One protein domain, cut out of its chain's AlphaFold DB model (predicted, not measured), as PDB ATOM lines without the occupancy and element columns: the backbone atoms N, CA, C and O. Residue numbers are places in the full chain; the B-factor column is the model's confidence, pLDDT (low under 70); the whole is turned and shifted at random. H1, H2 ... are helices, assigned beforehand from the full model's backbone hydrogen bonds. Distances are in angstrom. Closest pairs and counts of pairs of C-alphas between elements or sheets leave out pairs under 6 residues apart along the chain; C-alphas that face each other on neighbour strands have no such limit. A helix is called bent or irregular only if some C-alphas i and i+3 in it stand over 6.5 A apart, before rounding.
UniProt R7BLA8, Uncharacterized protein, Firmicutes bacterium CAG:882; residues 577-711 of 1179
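AT A GLANCE: This is residues 577 to 711 of the 1179 residues of an uncharacterized protein of Firmicutes bacterium CAG:882 (UniProt R7BLA8). The long helix H5 runs along one side of a compact, rounded cluster of helices whose middle is the helical hairpin H3 and H4. H6 folds back after H5 and packs on H4, H1 crosses H3, and H2 and H7 lie at opposite ends, while residues 589 to 609 form a long loop. The printed part has 135 residues with seven named helices, H1 to H7 in chain order, and no named strand; the class is all helix, with mostly crossed packing. The radius of gyration of the C-alphas is 15.0 A and the spans are 39 by 35 by 29 A.

IN THESE COORDINATES: H5, residues 661 to 681, is 30.5 A long, from C-alpha 661 at (-31.553, -27.477, -47.678) to C-alpha 681 at (-7.444, -8.767, -48.103). H6 is residues 685 to 695, 15.6 A, and H7 residues 702 to 711, 15.2 A, ending at C-alpha 711 at (-7.343, -10.807, -24.942). H3 is residues 624 to 632, 12.3 A; H4 residues 641 to 650, 14.3 A; H1 residues 579 to 588, 14.4 A; H2 residues 610 to 616, 9.9 A.

HOW THE PARTS SIT: H5 is close to but not clearly touching H6, opposite ways at a shallow tilt of 8 degrees; their closest C-alphas, Arg 679 and Ala 688, are 6.1 A apart. H5 is likewise close to but not clearly touching H3, with C-alphas Ala 628 and Ile 678 closest at 6.7 A. H3 and H4 touch as a hairpin, at a shallow tilt of 21 degrees, closest at C-alphas Ile 627 and Leu 647, 6.6 A. H4 touches H6 at a steep tilt of 43 degrees, closest at C-alphas Ile 648 and Leu 691, 6.5 A. H6 touches H7, about perpendicular at 76 degrees, closest at C-alphas Lys 686 and Ser 704, 5.5 A. H1 touches H3 at a steep tilt of 47 degrees, closest at C-alphas Ala 583 and Pro 626, 5.3 A. H2 touches no helix but is near H1, with 6 pairs of C-alphas within 10 A. H5 and H7 are apart. In H1 to H6 every O i to N i+4 pair is within hydrogen-bond range; in H7, 4 of 6 are, and H7 is irregular, with C-alphas 707 and 710 7.7 A apart.

THE WHOLE: The two C-alphas farthest apart, Ser 638 and Asp 660, are 40.7 A apart. The printed part has no cut. The link from H1 to H2, 21 residues, is long, and that from H5 to H6 is tight. The mean pLDDT of the printed part is 86.4, and residues 595 to 600 are under 70.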
ATOM      1  N   LEU A 577     -32.459  -0.494 -47.156       82.12
ATOM      2  CA  LEU A 577     -31.751   0.699 -46.706       82.12
ATOM      3  C   LEU A 577     -30.570   0.982 -47.646       82.12
ATOM      4  O   LEU A 577     -29.874   0.036 -48.017       82.12
ATOM      5  N   PRO A 578     -30.319   2.250 -48.012       81.25
ATOM      6  CA  PRO A 578     -29.125   2.631 -48.763       81.25
ATOM      7  C   PRO A 578     -27.821   2.253 -48.037       81.25
ATOM      8  O   PRO A 578     -27.696   2.443 -46.823       81.25
ATOM      9  N   ASP A 579     -26.828   1.758 -48.783       77.88
ATOM     10  CA  ASP A 579     -25.563   1.232 -48.237       77.88
ATOM     11  C   ASP A 579     -24.779   2.267 -47.403       77.88
ATOM     12  O   ASP A 579     -24.118   1.910 -46.427       77.88
ATOM     13  N   ASN A 580     -24.871   3.558 -47.737       80.94
ATOM     14  CA  ASN A 580     -24.231   4.649 -46.991       80.94
ATOM     15  C   ASN A 580     -24.836   4.850 -45.590       80.94
ATOM     16  O   ASN A 580     -24.106   5.141 -44.643       80.94
ATOM     17  N   ILE A 581     -26.150   4.657 -45.438       83.88
ATOM     18  CA  ILE A 581     -26.824   4.710 -44.134       83.88
ATOM     19  C   ILE A 581     -26.413   3.503 -43.287       83.88
ATOM     20  O   ILE A 581     -26.092   3.655 -42.110       83.88
ATOM     21  N   VAL A 582     -26.352   2.314 -43.894       84.94
ATOM     22  CA  VAL A 582     -25.904   1.079 -43.226       84.94
ATOM     23  C   VAL A 582     -24.452   1.207 -42.751       84.94
ATOM     24  O   VAL A 582     -24.154   0.869 -41.606       84.94
ATOM     25  N   ALA A 583     -23.557   1.746 -43.586       85.19
ATOM     26  CA  ALA A 583     -22.167   2.011 -43.214       85.19
ATOM     27  C   ALA A 583     -22.063   2.979 -42.024       85.19
ATOM     28  O   ALA A 583     -21.363   2.683 -41.057       85.19
ATOM     29  N   SER A 584     -22.824   4.079 -42.048       85.38
ATOM     30  CA  SER A 584     -22.865   5.047 -40.947       85.38
ATOM     31  C   SER A 584     -23.363   4.425 -39.636       85.38
ATOM     32  O   SER A 584     -22.804   4.695 -38.573       85.38
ATOM     33  N   LEU A 585     -24.376   3.551 -39.687       87.69
ATOM     34  CA  LEU A 585     -24.845   2.819 -38.506       87.69
ATOM     35  C   LEU A 585     -23.747   1.909 -37.936       87.69
ATOM     36  O   LEU A 585     -23.519   1.925 -36.731       87.69
ATOM     37  N   ILE A 586     -23.035   1.158 -38.785       88.25
ATOM     38  CA  ILE A 586     -21.949   0.250 -38.373       88.25
ATOM     39  C   ILE A 586     -20.785   1.002 -37.720       88.25
ATOM     40  O   ILE A 586     -20.247   0.548 -36.708       88.25
ATOM     41  N   GLU A 587     -20.386   2.143 -38.281       85.75
ATOM     42  CA  GLU A 587     -19.297   2.961 -37.739       85.75
ATOM     43  C   GLU A 587     -19.612   3.449 -36.320       85.75
ATOM     44  O   GLU A 587     -18.746   3.375 -35.438       85.75
ATOM     45  N   ASN A 588     -20.867   3.849 -36.098       86.94
ATOM     46  CA  ASN A 588     -21.369   4.373 -34.830       86.94
ATOM     47  C   ASN A 588     -21.685   3.298 -33.778       86.94
ATOM     48  O   ASN A 588     -21.913   3.661 -32.628       86.94
ATOM     49  N   LEU A 589     -21.652   2.000 -34.117       88.06
ATOM     50  CA  LEU A 589     -21.837   0.936 -33.123       88.06
ATOM     51  C   LEU A 589     -20.742   0.986 -32.051       88.06
ATOM     52  O   LEU A 589     -19.541   1.001 -32.341       88.06
ATOM     53  N   THR A 590     -21.148   0.930 -30.795       86.69
ATOM     54  CA  THR A 590     -20.289   0.892 -29.614       86.69
ATOM     55  C   THR A 590     -20.555  -0.372 -28.808       86.69
ATOM     56  O   THR A 590     -21.571  -1.038 -28.959       86.69
ATOM     57  N   ILE A 591     -19.643  -0.733 -27.906       81.88
ATOM     58  CA  ILE A 591     -19.852  -1.918 -27.065       81.88
ATOM     59  C   ILE A 591     -21.057  -1.772 -26.114       81.88
ATOM     60  O   ILE A 591     -21.592  -2.777 -25.653       81.88
ATOM     61  N   GLU A 592     -21.489  -0.539 -25.832       83.00
ATOM     62  CA  GLU A 592     -22.643  -0.223 -24.978       83.00
ATOM     63  C   GLU A 592     -23.984  -0.569 -25.641       83.00
ATOM     64  O   GLU A 592     -24.981  -0.773 -24.946       83.00
ATOM     65  N   ASP A 593     -23.982  -0.734 -26.968       86.12
ATOM     66  CA  ASP A 593     -25.124  -1.214 -27.752       86.12
ATOM     67  C   ASP A 593     -25.348  -2.729 -27.595       86.12
ATOM     68  O   ASP A 593     -26.308  -3.288 -28.131       86.12
ATOM     69  N   THR A 594     -24.476  -3.404 -26.837       81.94
ATOM     70  CA  THR A 594     -24.668  -4.780 -26.372       81.94
ATOM     71  C   THR A 594     -25.078  -4.799 -24.903       81.94
ATOM     72  O   THR A 594     -24.732  -3.905 -24.131       81.94
ATOM     73  N   TYR A 595     -25.805  -5.831 -24.473       69.75
ATOM     74  CA  TYR A 595     -26.051  -6.035 -23.043       69.75
ATOM     75  C   TYR A 595     -24.706  -6.219 -22.303       69.75
ATOM     76  O   TYR A 595     -23.973  -7.175 -22.570       69.75
ATOM     77  N   ARG A 596     -24.367  -5.321 -21.360       58.12
ATOM     78  CA  ARG A 596     -23.268  -5.525 -20.395       58.12
ATOM     79  C   ARG A 596     -23.735  -5.449 -18.934       58.12
ATOM     80  O   ARG A 596     -24.427  -4.514 -18.540       58.12
ATOM     81  N   SER A 597     -23.210  -6.406 -18.155       47.75
ATOM     82  CA  SER A 597     -23.429  -6.783 -16.738       47.75
ATOM     83  C   SER A 597     -24.668  -7.661 -16.501       47.75
ATOM     84  O   SER A 597     -25.750  -7.315 -16.951       47.75
ATOM     85  N   SER A 598     -24.578  -8.853 -15.891       42.03
ATOM     86  CA  SER A 598     -23.761  -9.318 -14.748       42.03
ATOM     87  C   SER A 598     -22.815 -10.517 -14.986       42.03
ATOM     88  O   SER A 598     -22.190 -10.973 -14.034       42.03
ATOM     89  N   GLU A 599     -22.705 -11.020 -16.216       53.56
ATOM     90  CA  GLU A 599     -21.812 -12.120 -16.602       53.56
ATOM     91  C   GLU A 599     -20.992 -11.672 -17.824       53.56
ATOM     92  O   GLU A 599     -21.511 -11.018 -18.733       53.56
ATOM     93  N   GLN A 600     -19.706 -11.987 -17.890       61.19
ATOM     94  CA  GLN A 600     -18.883 -11.748 -19.077       61.19
ATOM     95  C   GLN A 600     -19.491 -12.422 -20.332       61.19
ATOM     96  O   GLN A 600     -20.301 -13.336 -20.217       61.19
ATOM     97  N   TRP A 601     -19.108 -12.003 -21.554       74.38
ATOM     98  CA  TRP A 601     -19.584 -12.622 -22.809       74.38
ATOM     99  C   TRP A 601     -19.233 -14.117 -22.854       74.38
ATOM    100  O   TRP A 601     -18.159 -14.471 -23.334       74.38
ATOM    101  N   TYR A 602     -20.114 -14.984 -22.354       77.81
ATOM    102  CA  TYR A 602     -20.029 -16.450 -22.434       77.81
ATOM    103  C   TYR A 602     -20.880 -17.030 -23.558       77.81
ATOM    104  O   TYR A 602     -20.693 -18.185 -23.945       77.81
ATOM    105  N   ASP A 603     -21.777 -16.209 -24.086       79.75
ATOM    106  CA  ASP A 603     -22.603 -16.457 -25.253       79.75
ATOM    107  C   ASP A 603     -22.296 -15.409 -26.329       79.75
ATOM    108  O   ASP A 603     -21.509 -14.480 -26.111       79.75
ATOM    109  N   LYS A 604     -22.866 -15.590 -27.524       84.88
ATOM    110  CA  LYS A 604     -22.669 -14.643 -28.625       84.88
ATOM    111  C   LYS A 604     -23.172 -13.249 -28.228       84.88
ATOM    112  O   LYS A 604     -24.241 -13.161 -27.622       84.88
ATOM    113  N   PRO A 605     -22.454 -12.172 -28.594       83.88
ATOM    114  CA  PRO A 605     -22.906 -10.813 -28.318       83.88
ATOM    115  C   PRO A 605     -24.251 -10.538 -29.000       83.88
ATOM    116  O   PRO A 605     -24.450 -10.883 -30.167       83.88
ATOM    117  N   SER A 606     -25.165  -9.905 -28.269       83.25
ATOM    118  CA  SER A 606     -26.504  -9.545 -28.731       83.25
ATOM    119  C   SER A 606     -26.756  -8.050 -28.552       83.25
ATOM    120  O   SER A 606     -26.222  -7.417 -27.638       83.25
ATOM    121  N   PHE A 607     -27.574  -7.490 -29.445       87.50
ATOM    122  CA  PHE A 607     -28.030  -6.105 -29.352       87.50
ATOM    123  C   PHE A 607     -28.848  -5.883 -28.083       87.50
ATOM    124  O   PHE A 607     -29.711  -6.698 -27.762       87.50
ATOM    125  N   LYS A 608     -28.600  -4.751 -27.422       84.62
ATOM    126  CA  LYS A 608     -29.396  -4.231 -26.309       84.62
ATOM    127  C   LYS A 608     -30.721  -3.633 -26.784       84.62
ATOM    128  O   LYS A 608     -31.747  -3.858 -26.155       84.62
ATOM    129  N   GLU A 609     -30.700  -2.896 -27.896       82.56
ATOM    130  CA  GLU A 609     -31.890  -2.269 -28.480       82.56
ATOM    131  C   GLU A 609     -32.513  -3.115 -29.602       82.56
ATOM    132  O   GLU A 609     -31.854  -3.466 -30.587       82.56
ATOM    133  N   ASP A 610     -33.818  -3.377 -29.500       82.19
ATOM    134  CA  ASP A 610     -34.569  -4.148 -30.502       82.19
ATOM    135  C   ASP A 610     -34.686  -3.439 -31.861       82.19
ATOM    136  O   ASP A 610     -34.795  -4.094 -32.901       82.19
ATOM    137  N   SER A 611     -34.632  -2.104 -31.878       80.81
ATOM    138  CA  SER A 611     -34.673  -1.280 -33.095       80.81
ATOM    139  C   SER A 611     -33.487  -1.584 -34.018       80.81
ATOM    140  O   SER A 611     -33.681  -1.914 -35.189       80.81
ATOM    141  N   LEU A 612     -32.266  -1.538 -33.474       83.06
ATOM    142  CA  LEU A 612     -31.028  -1.884 -34.171       83.06
ATOM    143  C   LEU A 612     -31.013  -3.365 -34.538       83.06
ATOM    144  O   LEU A 612     -30.739  -3.703 -35.688       83.06
ATOM    145  N   LYS A 613     -31.396  -4.247 -33.606       87.75
ATOM    146  CA  LYS A 613     -31.491  -5.688 -33.868       87.75
ATOM    147  C   LYS A 613     -32.332  -5.983 -35.110       87.75
ATOM    148  O   LYS A 613     -31.878  -6.728 -35.972       87.75
ATOM    149  N   LYS A 614     -33.512  -5.361 -35.221       84.94
ATOM    150  CA  LYS A 614     -34.444  -5.548 -36.341       84.94
ATOM    151  C   LYS A 614     -33.863  -5.085 -37.677       84.94
ATOM    152  O   LYS A 614     -34.072  -5.755 -38.685       84.94
ATOM    153  N   ILE A 615     -33.138  -3.963 -37.690       85.19
ATOM    154  CA  ILE A 615     -32.453  -3.473 -38.895       85.19
ATOM    155  C   ILE A 615     -31.395  -4.492 -39.319       85.19
ATOM    156  O   ILE A 615     -31.430  -4.991 -40.437       85.19
ATOM    157  N   PHE A 616     -30.488  -4.857 -38.414       87.56
ATOM    158  CA  PHE A 616     -29.371  -5.742 -38.738       87.56
ATOM    159  C   PHE A 616     -29.805  -7.188 -39.014       87.56
ATOM    160  O   PHE A 616     -29.080  -7.910 -39.684       87.56
ATOM    161  N   SER A 617     -30.970  -7.639 -38.548       88.06
ATOM    162  CA  SER A 617     -31.487  -8.973 -38.882       88.06
ATOM    163  C   SER A 617     -32.135  -9.065 -40.270       88.06
ATOM    164  O   SER A 617     -32.448 -10.169 -40.707       88.06
ATOM    165  N   ASP A 618     -32.371  -7.947 -40.967       85.56
ATOM    166  CA  ASP A 618     -33.051  -7.976 -42.267       85.56
ATOM    167  C   ASP A 618     -32.151  -8.571 -43.364       85.56
ATOM    168  O   ASP A 618     -31.102  -8.024 -43.727       85.56
ATOM    169  N   SER A 619     -32.588  -9.699 -43.928       84.25
ATOM    170  CA  SER A 619     -31.884 -10.430 -44.986       84.25
ATOM    171  C   SER A 619     -31.704  -9.641 -46.287       84.25
ATOM    172  O   SER A 619     -30.897 -10.030 -47.127       84.25
ATOM    173  N   ASN A 620     -32.444  -8.546 -46.479       81.00
ATOM    174  CA  ASN A 620     -32.349  -7.683 -47.657       81.00
ATOM    175  C   ASN A 620     -31.263  -6.605 -47.539       81.00
ATOM    176  O   ASN A 620     -30.972  -5.939 -48.536       81.00
ATOM    177  N   ILE A 621     -30.677  -6.412 -46.355       84.06
ATOM    178  CA  ILE A 621     -29.607  -5.438 -46.133       84.06
ATOM    179  C   ILE A 621     -28.246  -6.060 -46.439       84.06
ATOM    180  O   ILE A 621     -27.939  -7.177 -46.034       84.06
ATOM    181  N   ASN A 622     -27.366  -5.314 -47.104       86.31
ATOM    182  CA  ASN A 622     -25.977  -5.727 -47.250       86.31
ATOM    183  C   ASN A 622     -25.148  -5.347 -46.012       86.31
ATOM    184  O   ASN A 622     -24.515  -4.297 -45.978       86.31
ATOM    185  N   LEU A 623     -25.104  -6.223 -45.004       89.12
ATOM    186  CA  LEU A 623     -24.203  -6.044 -43.856       89.12
ATOM    187  C   LEU A 623     -22.748  -6.398 -44.171       89.12
ATOM    188  O   LEU A 623     -21.819  -5.838 -43.590       89.12
ATOM    189  N   PHE A 624     -22.537  -7.339 -45.087       91.12
ATOM    190  CA  PHE A 624     -21.228  -7.941 -45.290       91.12
ATOM    191  C   PHE A 624     -20.206  -6.928 -45.815       91.12
ATOM    192  O   PHE A 624     -19.126  -6.800 -45.243       91.12
ATOM    193  N   SER A 625     -20.529  -6.198 -46.891       89.19
ATOM    194  CA  SER A 625     -19.564  -5.287 -47.524       89.19
ATOM    195  C   SER A 625     -19.147  -4.116 -46.622       89.19
ATOM    196  O   SER A 625     -17.940  -3.884 -46.509       89.19
ATOM    197  N   PRO A 626     -20.068  -3.391 -45.953       90.19
ATOM    198  CA  PRO A 626     -19.687  -2.275 -45.088       90.19
ATOM    199  C   PRO A 626     -18.859  -2.722 -43.876       90.19
ATOM    200  O   PRO A 626     -17.813  -2.132 -43.605       90.19
ATOM    201  N   ILE A 627     -19.245  -3.821 -43.211       92.25
ATOM    202  CA  ILE A 627     -18.464  -4.387 -42.098       92.25
ATOM    203  C   ILE A 627     -17.079  -4.822 -42.589       92.25
ATOM    204  O   ILE A 627     -16.072  -4.498 -41.965       92.25
ATOM    205  N   ALA A 628     -17.000  -5.524 -43.723       91.50
ATOM    206  CA  ALA A 628     -15.731  -5.966 -44.295       91.50
ATOM    207  C   ALA A 628     -14.778  -4.798 -44.573       91.50
ATOM    208  O   ALA A 628     -13.589  -4.894 -44.279       91.50
ATOM    209  N   ASN A 629     -15.291  -3.700 -45.130       89.62
ATOM    210  CA  ASN A 629     -14.497  -2.509 -45.415       89.62
ATOM    211  C   ASN A 629     -14.021  -1.822 -44.132       89.62
ATOM    212  O   ASN A 629     -12.847  -1.468 -44.038       89.62
ATOM    213  N   TYR A 630     -14.889  -1.719 -43.125       88.88
ATOM    214  CA  TYR A 630     -14.530  -1.177 -41.816       88.88
ATOM    215  C   TYR A 630     -13.430  -2.008 -41.133       88.88
ATOM    216  O   TYR A 630     -12.439  -1.466 -40.649       88.88
ATOM    217  N   LEU A 631     -13.546  -3.341 -41.163       90.00
ATOM    218  CA  LEU A 631     -12.557  -4.250 -40.578       90.00
ATOM    219  C   LEU A 631     -11.179  -4.152 -41.253       90.00
ATOM    220  O   LEU A 631     -10.168  -4.262 -40.565       90.00
ATOM    221  N   LYS A 632     -11.110  -3.914 -42.571       87.06
ATOM    222  CA  LYS A 632      -9.835  -3.748 -43.302       87.06
ATOM    223  C   LYS A 632      -9.051  -2.507 -42.876       87.06
ATOM    224  O   LYS A 632      -7.829  -2.506 -42.978       87.06
ATOM    225  N   ALA A 633      -9.746  -1.457 -42.444       82.88
ATOM    226  CA  ALA A 633      -9.138  -0.189 -42.055       82.88
ATOM    227  C   ALA A 633      -8.636  -0.177 -40.599       82.88
ATOM    228  O   ALA A 633      -7.958   0.763 -40.188       82.88
ATOM    229  N   LEU A 634      -8.963  -1.205 -39.808       82.25
ATOM    230  CA  LEU A 634      -8.663  -1.266 -38.382       82.25
ATOM    231  C   LEU A 634      -7.419  -2.101 -38.059       82.25
ATOM    232  O   LEU A 634      -7.135  -3.118 -38.687       82.25
ATOM    233  N   THR A 635      -6.721  -1.700 -36.996       82.62
ATOM    234  CA  THR A 635      -5.662  -2.486 -36.345       82.62
ATOM    235  C   THR A 635      -6.132  -2.947 -34.970       82.62
ATOM    236  O   THR A 635      -6.815  -2.203 -34.263       82.62
ATOM    237  N   ILE A 636      -5.804  -4.181 -34.578       85.25
ATOM    238  CA  ILE A 636      -6.285  -4.741 -33.305       85.25
ATOM    239  C   ILE A 636      -5.472  -4.230 -32.118       85.25
ATOM    240  O   ILE A 636      -4.243  -4.321 -32.097       85.25
ATOM    241  N   ASN A 637      -6.182  -3.800 -31.078       83.69
ATOM    242  CA  ASN A 637      -5.638  -3.490 -29.761       83.69
ATOM    243  C   ASN A 637      -6.606  -3.944 -28.647       83.69
ATOM    244  O   ASN A 637      -7.673  -4.500 -28.908       83.69
ATOM    245  N   SER A 638      -6.223  -3.744 -27.386       71.75
ATOM    246  CA  SER A 638      -7.015  -4.171 -26.225       71.75
ATOM    247  C   SER A 638      -8.351  -3.436 -26.068       71.75
ATOM    248  O   SER A 638      -9.251  -3.968 -25.425       71.75
ATOM    249  N   GLU A 639      -8.501  -2.244 -26.646       78.81
ATOM    250  CA  GLU A 639      -9.700  -1.410 -26.496       78.81
ATOM    251  C   GLU A 639     -10.776  -1.759 -27.533       78.81
ATOM    252  O   GLU A 639     -11.969  -1.699 -27.239       78.81
ATOM    253  N   ASN A 640     -10.376  -2.183 -28.737       86.94
ATOM    254  CA  ASN A 640     -11.303  -2.444 -29.842       86.94
ATOM    255  C   ASN A 640     -11.601  -3.929 -30.105       86.94
ATOM    256  O   ASN A 640     -12.525  -4.228 -30.863       86.94
ATOM    257  N   VAL A 641     -10.882  -4.864 -29.467       88.69
ATOM    258  CA  VAL A 641     -11.028  -6.313 -29.715       88.69
ATOM    259  C   VAL A 641     -12.469  -6.806 -29.549       88.69
ATOM    260  O   VAL A 641     -12.950  -7.586 -30.368       88.69
ATOM    261  N   TYR A 642     -13.203  -6.305 -28.550       87.88
ATOM    262  CA  TYR A 642     -14.601  -6.681 -28.320       87.88
ATOM    263  C   TYR A 642     -15.529  -6.181 -29.436       87.88
ATOM    264  O   TYR A 642     -16.357  -6.949 -29.927       87.88
ATOM    265  N   LYS A 643     -15.361  -4.925 -29.882       88.75
ATOM    266  CA  LYS A 643     -16.117  -4.366 -31.018       88.75
ATOM    267  C   LYS A 643     -15.822  -5.155 -32.294       88.75
ATOM    268  O   LYS A 643     -16.746  -5.507 -33.014       88.75
ATOM    269  N   ILE A 644     -14.558  -5.497 -32.543       91.62
ATOM    270  CA  ILE A 644     -14.148  -6.290 -33.712       91.62
ATOM    271  C   ILE A 644     -14.786  -7.683 -33.696       91.62
ATOM    272  O   ILE A 644     -15.321  -8.119 -34.712       91.62
ATOM    273  N   VAL A 645     -14.767  -8.373 -32.551       91.81
ATOM    274  CA  VAL A 645     -15.427  -9.679 -32.394       91.81
ATOM    275  C   VAL A 645     -16.919  -9.577 -32.700       91.81
ATOM    276  O   VAL A 645     -17.447 -10.404 -33.442       91.81
ATOM    277  N   TRP A 646     -17.588  -8.549 -32.176       90.81
ATOM    278  CA  TRP A 646     -19.010  -8.346 -32.423       90.81
ATOM    279  C   TRP A 646     -19.312  -8.065 -33.895       90.81
ATOM    280  O   TRP A 646     -20.153  -8.740 -34.480       90.81
ATOM    281  N   LEU A 647     -18.570  -7.150 -34.523       92.31
ATOM    282  CA  LEU A 647     -18.710  -6.838 -35.946       92.31
ATOM    283  C   LEU A 647     -18.505  -8.072 -36.830       92.31
ATOM    284  O   LEU A 647     -19.235  -8.259 -37.800       92.31
ATOM    285  N   ILE A 648     -17.551  -8.941 -36.495       93.94
ATOM    286  CA  ILE A 648     -17.352 -10.182 -37.245       93.94
ATOM    287  C   ILE A 648     -18.541 -11.136 -37.069       93.94
ATOM    288  O   ILE A 648     -18.964 -11.699 -38.069       93.94
ATOM    289  N   GLU A 649     -19.118 -11.301 -35.870       92.75
ATOM    290  CA  GLU A 649     -20.364 -12.083 -35.707       92.75
ATOM    291  C   GLU A 649     -21.529 -11.478 -36.519       92.75
ATOM    292  O   GLU A 649     -22.364 -12.220 -37.046       92.75
ATOM    293  N   LEU A 650     -21.556 -10.149 -36.688       93.06
ATOM    294  CA  LEU A 650     -22.570  -9.458 -37.487       93.06
ATOM    295  C   LEU A 650     -22.493  -9.751 -38.997       93.06
ATOM    296  O   LEU A 650     -23.500  -9.581 -39.684       93.06
ATOM    297  N   LEU A 651     -21.374 -10.271 -39.525       93.38
ATOM    298  CA  LEU A 651     -21.237 -10.616 -40.953       93.38
ATOM    299  C   LEU A 651     -22.262 -11.656 -41.433       93.38
ATOM    300  O   LEU A 651     -22.579 -11.690 -42.621       93.38
ATOM    301  N   SER A 652     -22.752 -12.512 -40.534       92.31
ATOM    302  CA  SER A 652     -23.759 -13.543 -40.824       92.31
ATOM    303  C   SER A 652     -25.099 -13.303 -40.130       92.31
ATOM    304  O   SER A 652     -25.936 -14.202 -40.110       92.31
ATOM    305  N   PHE A 653     -25.285 -12.152 -39.484       91.62
ATOM    306  CA  PHE A 653     -26.414 -11.940 -38.574       91.62
ATOM    307  C   PHE A 653     -27.764 -11.853 -39.290       91.62
ATOM    308  O   PHE A 653     -28.773 -12.266 -38.734       91.62
ATOM    309  N   ASN A 654     -27.765 -11.420 -40.549       89.44
ATOM    310  CA  ASN A 654     -28.945 -11.374 -41.408       89.44
ATOM    311  C   ASN A 654     -29.125 -12.624 -42.288       89.44
ATOM    312  O   ASN A 654     -29.763 -12.563 -43.343       89.44
ATOM    313  N   LYS A 655     -28.532 -13.761 -41.900       90.75
ATOM    314  CA  LYS A 655     -28.799 -15.040 -42.566       90.75
ATOM    315  C   LYS A 655     -30.310 -15.337 -42.483       90.75
ATOM    316  O   LYS A 655     -30.837 -15.329 -41.372       90.75
ATOM    317  N   PRO A 656     -31.000 -15.633 -43.602       86.19
ATOM    318  CA  PRO A 656     -32.428 -15.942 -43.562       86.19
ATOM    319  C   PRO A 656     -32.729 -17.160 -42.671       86.19
ATOM    320  O   PRO A 656     -32.026 -18.169 -42.741       86.19
ATOM    321  N   GLU A 657     -33.773 -17.079 -41.840       80.19
ATOM    322  CA  GLU A 657     -34.143 -18.157 -40.903       80.19
ATOM    323  C   GLU A 657     -34.841 -19.341 -41.591       80.19
ATOM    324  O   GLU A 657     -34.690 -20.490 -41.171       80.19
ATOM    325  N   LEU A 658     -35.594 -19.067 -42.660       80.62
ATOM    326  CA  LEU A 658     -36.364 -20.048 -43.422       80.62
ATOM    327  C   LEU A 658     -35.711 -20.248 -44.788       80.62
ATOM    328  O   LEU A 658     -36.026 -19.543 -45.741       80.62
ATOM    329  N   MET A 659     -34.786 -21.199 -44.856       84.31
ATOM    330  CA  MET A 659     -34.189 -21.668 -46.106       84.31
ATOM    331  C   MET A 659     -34.381 -23.172 -46.217       84.31
ATOM    332  O   MET A 659     -34.266 -23.898 -45.221       84.31
ATOM    333  N   ASP A 660     -34.639 -23.653 -47.427       86.69
ATOM    334  CA  ASP A 660     -34.550 -25.077 -47.699       86.69
ATOM    335  C   ASP A 660     -33.086 -25.568 -47.640       86.69
ATOM    336  O   ASP A 660     -32.129 -24.812 -47.434       86.69
ATOM    337  N   TYR A 661     -32.888 -26.883 -47.766       77.06
ATOM    338  CA  TYR A 661     -31.553 -27.477 -47.678       77.06
ATOM    339  C   TYR A 661     -30.581 -26.945 -48.745       77.06
ATOM    340  O   TYR A 661     -29.400 -26.746 -48.446       77.06
ATOM    341  N   TRP A 662     -31.049 -26.737 -49.979       83.12
ATOM    342  CA  TRP A 662     -30.216 -26.296 -51.097       83.12
ATOM    343  C   TRP A 662     -29.908 -24.808 -51.007       83.12
ATOM    344  O   TRP A 662     -28.756 -24.428 -51.193       83.12
ATOM    345  N   GLU A 663     -30.892 -23.992 -50.634       88.19
ATOM    346  CA  GLU A 663     -30.722 -22.567 -50.354       88.19
ATOM    347  C   GLU A 663     -29.706 -22.345 -49.229       88.19
ATOM    348  O   GLU A 663     -28.758 -21.574 -49.384       88.19
ATOM    349  N   ASN A 664     -29.833 -23.086 -48.120       88.62
ATOM    350  CA  ASN A 664     -28.885 -22.988 -47.014       88.62
ATOM    351  C   ASN A 664     -27.472 -23.417 -47.431       88.62
ATOM    352  O   ASN A 664     -26.495 -22.771 -47.055       88.62
ATOM    353  N   LYS A 665     -27.357 -24.498 -48.211       87.00
ATOM    354  CA  LYS A 665     -26.068 -24.980 -48.714       87.00
ATOM    355  C   LYS A 665     -25.408 -23.951 -49.639       87.00
ATOM    356  O   LYS A 665     -24.229 -23.660 -49.461       87.00
ATOM    357  N   GLN A 666     -26.164 -23.389 -50.581       91.75
ATOM    358  CA  GLN A 666     -25.677 -22.356 -51.495       91.75
ATOM    359  C   GLN A 666     -25.227 -21.112 -50.723       91.75
ATOM    360  O   GLN A 666     -24.122 -20.618 -50.936       91.75
ATOM    361  N   TRP A 667     -26.035 -20.654 -49.760       92.88
ATOM    362  CA  TRP A 667     -25.682 -19.526 -48.902       92.88
ATOM    363  C   TRP A 667     -24.386 -19.787 -48.125       92.88
ATOM    364  O   TRP A 667     -23.534 -18.906 -48.036       92.88
ATOM    365  N   GLU A 668     -24.202 -20.991 -47.573       91.00
ATOM    366  CA  GLU A 668     -22.982 -21.364 -46.847       91.00
ATOM    367  C   GLU A 668     -21.742 -21.393 -47.749       91.00
ATOM    368  O   GLU A 668     -20.670 -20.954 -47.324       91.00
ATOM    369  N   GLU A 669     -21.873 -21.873 -48.989       92.44
ATOM    370  CA  GLU A 669     -20.801 -21.855 -49.989       92.44
ATOM    371  C   GLU A 669     -20.429 -20.417 -50.385       92.44
ATOM    372  O   GLU A 669     -19.250 -20.046 -50.327       92.44
ATOM    373  N   ASP A 670     -21.422 -19.575 -50.676       92.75
ATOM    374  CA  ASP A 670     -21.226 -18.167 -51.024       92.75
ATOM    375  C   ASP A 670     -20.614 -17.376 -49.861       92.75
ATOM    376  O   ASP A 670     -19.666 -16.603 -50.033       92.75
ATOM    377  N   PHE A 671     -21.120 -17.584 -48.644       94.56
ATOM    378  CA  PHE A 671     -20.607 -16.943 -47.440       94.56
ATOM    379  C   PHE A 671     -19.156 -17.350 -47.163       94.56
ATOM    380  O   PHE A 671     -18.314 -16.495 -46.877       94.56
ATOM    381  N   LYS A 672     -18.821 -18.633 -47.343       94.06
ATOM    382  CA  LYS A 672     -17.447 -19.129 -47.224       94.06
ATOM    383  C   LYS A 672     -16.506 -18.464 -48.228       94.06
ATOM    384  O   LYS A 672     -15.405 -18.065 -47.843       94.06
ATOM    385  N   LEU A 673     -16.919 -18.310 -49.488       94.19
ATOM    386  CA  LEU A 673     -16.133 -17.604 -50.509       94.19
ATOM    387  C   LEU A 673     -15.901 -16.139 -50.119       94.19
ATOM    388  O   LEU A 673     -14.773 -15.645 -50.189       94.19
ATOM    389  N   LYS A 674     -16.944 -15.456 -49.633       94.25
ATOM    390  CA  LYS A 674     -16.835 -14.076 -49.147       94.25
ATOM    391  C   LYS A 674     -15.868 -13.957 -47.958       94.25
ATOM    392  O   LYS A 674     -15.035 -13.050 -47.939       94.25
ATOM    393  N   LEU A 675     -15.909 -14.886 -47.000       94.56
ATOM    394  CA  LEU A 675     -14.967 -14.928 -45.872       94.56
ATOM    395  C   LEU A 675     -13.519 -15.168 -46.323       94.56
ATOM    396  O   LEU A 675     -12.600 -14.536 -45.800       94.56
ATOM    397  N   GLN A 676     -13.301 -16.061 -47.293       93.31
ATOM    398  CA  GLN A 676     -11.973 -16.312 -47.864       93.31
ATOM    399  C   GLN A 676     -11.414 -15.074 -48.572       93.31
ATOM    400  O   GLN A 676     -10.231 -14.772 -48.418       93.31
ATOM    401  N   ARG A 677     -12.272 -14.318 -49.266       92.94
ATOM    402  CA  ARG A 677     -11.904 -13.047 -49.895       92.94
ATOM    403  C   ARG A 677     -11.485 -11.991 -48.872       92.94
ATOM    404  O   ARG A 677     -10.389 -11.446 -48.992       92.94
ATOM    405  N   ILE A 678     -12.286 -11.758 -47.825       92.12
ATOM    406  CA  ILE A 678     -11.881 -10.852 -46.733       92.12
ATOM    407  C   ILE A 678     -10.546 -11.314 -46.146       92.12
ATOM    408  O   ILE A 678      -9.640 -10.511 -45.941       92.12
ATOM    409  N   ARG A 679     -10.388 -12.619 -45.902       91.56
ATOM    410  CA  ARG A 679      -9.160 -13.168 -45.329       91.56
ATOM    411  C   ARG A 679      -7.917 -12.878 -46.176       91.56
ATOM    412  O   ARG A 679      -6.866 -12.650 -45.578       91.56
ATOM    413  N   SER A 680      -8.007 -12.920 -47.508       89.56
ATOM    414  CA  SER A 680      -6.884 -12.567 -48.391       89.56
ATOM    415  C   SER A 680      -6.577 -11.068 -48.416       89.56
ATOM    416  O   SER A 680      -5.452 -10.691 -48.721       89.56
ATOM    417  N   GLU A 681      -7.559 -10.230 -48.086       89.50
ATOM    418  CA  GLU A 681      -7.444  -8.767 -48.103       89.50
ATOM    419  C   GLU A 681      -6.991  -8.193 -46.742       89.50
ATOM    420  O   GLU A 681      -6.437  -7.098 -46.691       89.50
ATOM    421  N   ILE A 682      -7.185  -8.924 -45.635       88.25
ATOM    422  CA  ILE A 682      -6.705  -8.541 -44.298       88.25
ATOM    423  C   ILE A 682      -5.175  -8.654 -44.211       88.25
ATOM    424  O   ILE A 682      -4.609  -9.736 -44.396       88.25
ATOM    425  N   THR A 683      -4.522  -7.558 -43.817       84.94
ATOM    426  CA  THR A 683      -3.071  -7.487 -43.577       84.94
ATOM    427  C   THR A 683      -2.676  -7.833 -42.139       84.94
ATOM    428  O   THR A 683      -1.626  -8.439 -41.934       84.94
ATOM    429  N   ASP A 684      -3.510  -7.507 -41.143       88.06
ATOM    430  CA  ASP A 684      -3.253  -7.826 -39.733       88.06
ATOM    431  C   ASP A 684      -3.519  -9.325 -39.451       88.06
ATOM    432  O   ASP A 684      -4.672  -9.781 -39.476       88.06
ATOM    433  N   PRO A 685      -2.486 -10.132 -39.134       89.19
ATOM    434  CA  PRO A 685      -2.663 -11.559 -38.892       89.19
ATOM    435  C   PRO A 685      -3.469 -11.860 -37.615       89.19
ATOM    436  O   PRO A 685      -3.993 -12.967 -37.483       89.19
ATOM    437  N   LYS A 686      -3.627 -10.896 -36.698       91.19
ATOM    438  CA  LYS A 686      -4.489 -11.016 -35.513       91.19
ATOM    439  C   LYS A 686      -5.966 -11.002 -35.899       91.19
ATOM    440  O   LYS A 686      -6.754 -11.787 -35.379       91.19
ATOM    441  N   LEU A 687      -6.340 -10.177 -36.874       92.19
ATOM    442  CA  LEU A 687      -7.726 -10.062 -37.333       92.19
ATOM    443  C   LEU A 687      -8.157 -11.323 -38.076       92.19
ATOM    444  O   LEU A 687      -9.262 -11.829 -37.875       92.19
ATOM    445  N   ALA A 688      -7.230 -11.905 -38.838       91.94
ATOM    446  CA  ALA A 688      -7.406 -13.219 -39.436       91.94
ATOM    447  C   ALA A 688      -7.707 -14.320 -38.400       91.94
ATOM    448  O   ALA A 688      -8.512 -15.209 -38.682       91.94
ATOM    449  N   VAL A 689      -7.096 -14.269 -37.208       93.75
ATOM    450  CA  VAL A 689      -7.379 -15.222 -36.121       93.75
ATOM    451  C   VAL A 689      -8.791 -15.037 -35.575       93.75
ATOM    452  O   VAL A 689      -9.463 -16.038 -35.351       93.75
ATOM    453  N   ILE A 690      -9.266 -13.803 -35.380       94.38
ATOM    454  CA  ILE A 690     -10.631 -13.557 -34.881       94.38
ATOM    455  C   ILE A 690     -11.667 -14.042 -35.904       94.38
ATOM    456  O   ILE A 690     -12.591 -14.775 -35.546       94.38
ATOM    457  N   LEU A 691     -11.462 -13.727 -37.189       94.31
ATOM    458  CA  LEU A 691     -12.306 -14.205 -38.289       94.31
ATOM    459  C   LEU A 691     -12.373 -15.740 -38.326       94.31
ATOM    460  O   LEU A 691     -13.450 -16.328 -38.447       94.31
ATOM    461  N   TRP A 692     -11.220 -16.397 -38.179       94.38
ATOM    462  CA  TRP A 692     -11.145 -17.851 -38.058       94.38
ATOM    463  C   TRP A 692     -11.817 -18.371 -36.785       94.38
ATOM    464  O   TRP A 692     -12.517 -19.371 -36.854       94.38
ATOM    465  N   GLY A 693     -11.644 -17.720 -35.637       93.38
ATOM    466  CA  GLY A 693     -12.218 -18.158 -34.364       93.38
ATOM    467  C   GLY A 693     -13.748 -18.110 -34.333       93.38
ATOM    468  O   GLY A 693     -14.373 -18.871 -33.596       93.38
ATOM    469  N   ILE A 694     -14.357 -17.238 -35.143       93.75
ATOM    470  CA  ILE A 694     -15.813 -17.103 -35.257       93.75
ATOM    471  C   ILE A 694     -16.393 -18.043 -36.321       93.75
ATOM    472  O   ILE A 694     -17.444 -18.644 -36.109       93.75
ATOM    473  N   TYR A 695     -15.734 -18.231 -37.462       93.25
ATOM    474  CA  TYR A 695     -16.329 -19.030 -38.545       93.25
ATOM    475  C   TYR A 695     -15.658 -20.381 -38.783       93.25
ATOM    476  O   TYR A 695     -16.295 -21.300 -39.286       93.25
ATOM    477  N   PHE A 696     -14.388 -20.541 -38.419       91.88
ATOM    478  CA  PHE A 696     -13.556 -21.727 -38.671       91.88
ATOM    479  C   PHE A 696     -13.483 -22.157 -40.147       91.88
ATOM    480  O   PHE A 696     -13.180 -23.316 -40.445       91.88
ATOM    481  N   GLN A 697     -13.740 -21.223 -41.068       90.81
ATOM    482  CA  GLN A 697     -13.775 -21.435 -42.522       90.81
ATOM    483  C   GLN A 697     -12.568 -20.831 -43.265       90.81
ATOM    484  O   GLN A 697     -12.404 -21.052 -44.465       90.81
ATOM    485  N   THR A 698     -11.710 -20.094 -42.558       92.19
ATOM    486  CA  THR A 698     -10.530 -19.401 -43.095       92.19
ATOM    487  C   THR A 698      -9.241 -19.921 -42.440       92.19
ATOM    488  O   THR A 698      -9.292 -20.471 -41.345       92.19
ATOM    489  N   PRO A 699      -8.062 -19.808 -43.072       88.31
ATOM    490  CA  PRO A 699      -6.795 -20.136 -42.415       88.31
ATOM    491  C   PRO A 699      -6.370 -19.043 -41.420       88.31
ATOM    492  O   PRO A 699      -6.557 -17.855 -41.682       88.31
ATOM    493  N   ALA A 700      -5.707 -19.418 -40.326       90.44
ATOM    494  CA  ALA A 700      -5.141 -18.485 -39.347       90.44
ATOM    495  C   ALA A 700      -3.757 -18.939 -38.860       90.44
ATOM    496  O   ALA A 700      -3.433 -20.127 -38.904       90.44
ATOM    497  N   SER A 701      -2.937 -17.983 -38.414       89.62
ATOM    498  CA  SER A 701      -1.592 -18.261 -37.901       89.62
ATOM    499  C   SER A 701      -1.637 -18.734 -36.448       89.62
ATOM    500  O   SER A 701      -2.241 -18.078 -35.598       89.62
ATOM    501  N   GLN A 702      -0.934 -19.828 -36.141       89.69
ATOM    502  CA  GLN A 702      -0.762 -20.297 -34.762       89.69
ATOM    503  C   GLN A 702       0.014 -19.291 -33.899       89.69
ATOM    504  O   GLN A 702      -0.308 -19.127 -32.724       89.69
ATOM    505  N   SER A 703       1.004 -18.590 -34.471       89.81
ATOM    506  CA  SER A 703       1.787 -17.590 -33.731       89.81
ATOM    507  C   SER A 703       0.921 -16.403 -33.311       89.81
ATOM    508  O   SER A 703       0.957 -15.992 -32.155       89.81
ATOM    509  N   SER A 704       0.079 -15.911 -34.222       91.62
ATOM    510  CA  SER A 704      -0.835 -14.799 -33.955       91.62
ATOM    511  C   SER A 704      -1.961 -15.202 -33.007       91.62
ATOM    512  O   SER A 704      -2.371 -14.394 -32.181       91.62
ATOM    513  N   LEU A 705      -2.428 -16.458 -33.067       93.12
ATOM    514  CA  LEU A 705      -3.379 -16.984 -32.089       93.12
ATOM    515  C   LEU A 705      -2.798 -16.926 -30.676       93.12
ATOM    516  O   LEU A 705      -3.442 -16.376 -29.787       93.12
ATOM    517  N   LYS A 706      -1.573 -17.425 -30.488       90.25
ATOM    518  CA  LYS A 706      -0.879 -17.379 -29.194       90.25
ATOM    519  C   LYS A 706      -0.736 -15.952 -28.656       90.25
ATOM    520  O   LYS A 706      -0.817 -15.742 -27.451       90.25
ATOM    521  N   GLU A 707      -0.530 -14.978 -29.537       88.75
ATOM    522  CA  GLU A 707      -0.373 -13.575 -29.152       88.75
ATOM    523  C   GLU A 707      -1.675 -12.956 -28.620       88.75
ATOM    524  O   GLU A 707      -1.641 -12.221 -27.631       88.75
ATOM    525  N   ILE A 708      -2.818 -13.250 -29.255       90.81
ATOM    526  CA  ILE A 708      -4.076 -12.548 -28.957       90.81
ATOM    527  C   ILE A 708      -5.061 -13.322 -28.086       90.81
ATOM    528  O   ILE A 708      -5.986 -12.711 -27.564       90.81
ATOM    529  N   TYR A 709      -4.896 -14.639 -27.927       93.00
ATOM    530  CA  TYR A 709      -5.909 -15.513 -27.325       93.00
ATOM    531  C   TYR A 709      -6.406 -15.027 -25.954       93.00
ATOM    532  O   TYR A 709      -7.612 -14.926 -25.745       93.00
ATOM    533  N   CYS A 710      -5.489 -14.651 -25.057       89.38
ATOM    534  CA  CYS A 710      -5.821 -14.158 -23.715       89.38
ATOM    535  C   CYS A 710      -6.609 -12.832 -23.694       89.38
ATOM    536  O   CYS A 710      -7.236 -12.520 -22.688       89.38
ATOM    537  N   TYR A 711      -6.613 -12.073 -24.796       86.94
ATOM    538  CA  TYR A 711      -7.343 -10.807 -24.942       86.94
ATOM    539  C   TYR A 711      -8.724 -10.970 -25.585       86.94
ATOM    540  O   TYR A 711      -9.478 -10.004 -25.681       86.94
TER     541      TYR A 711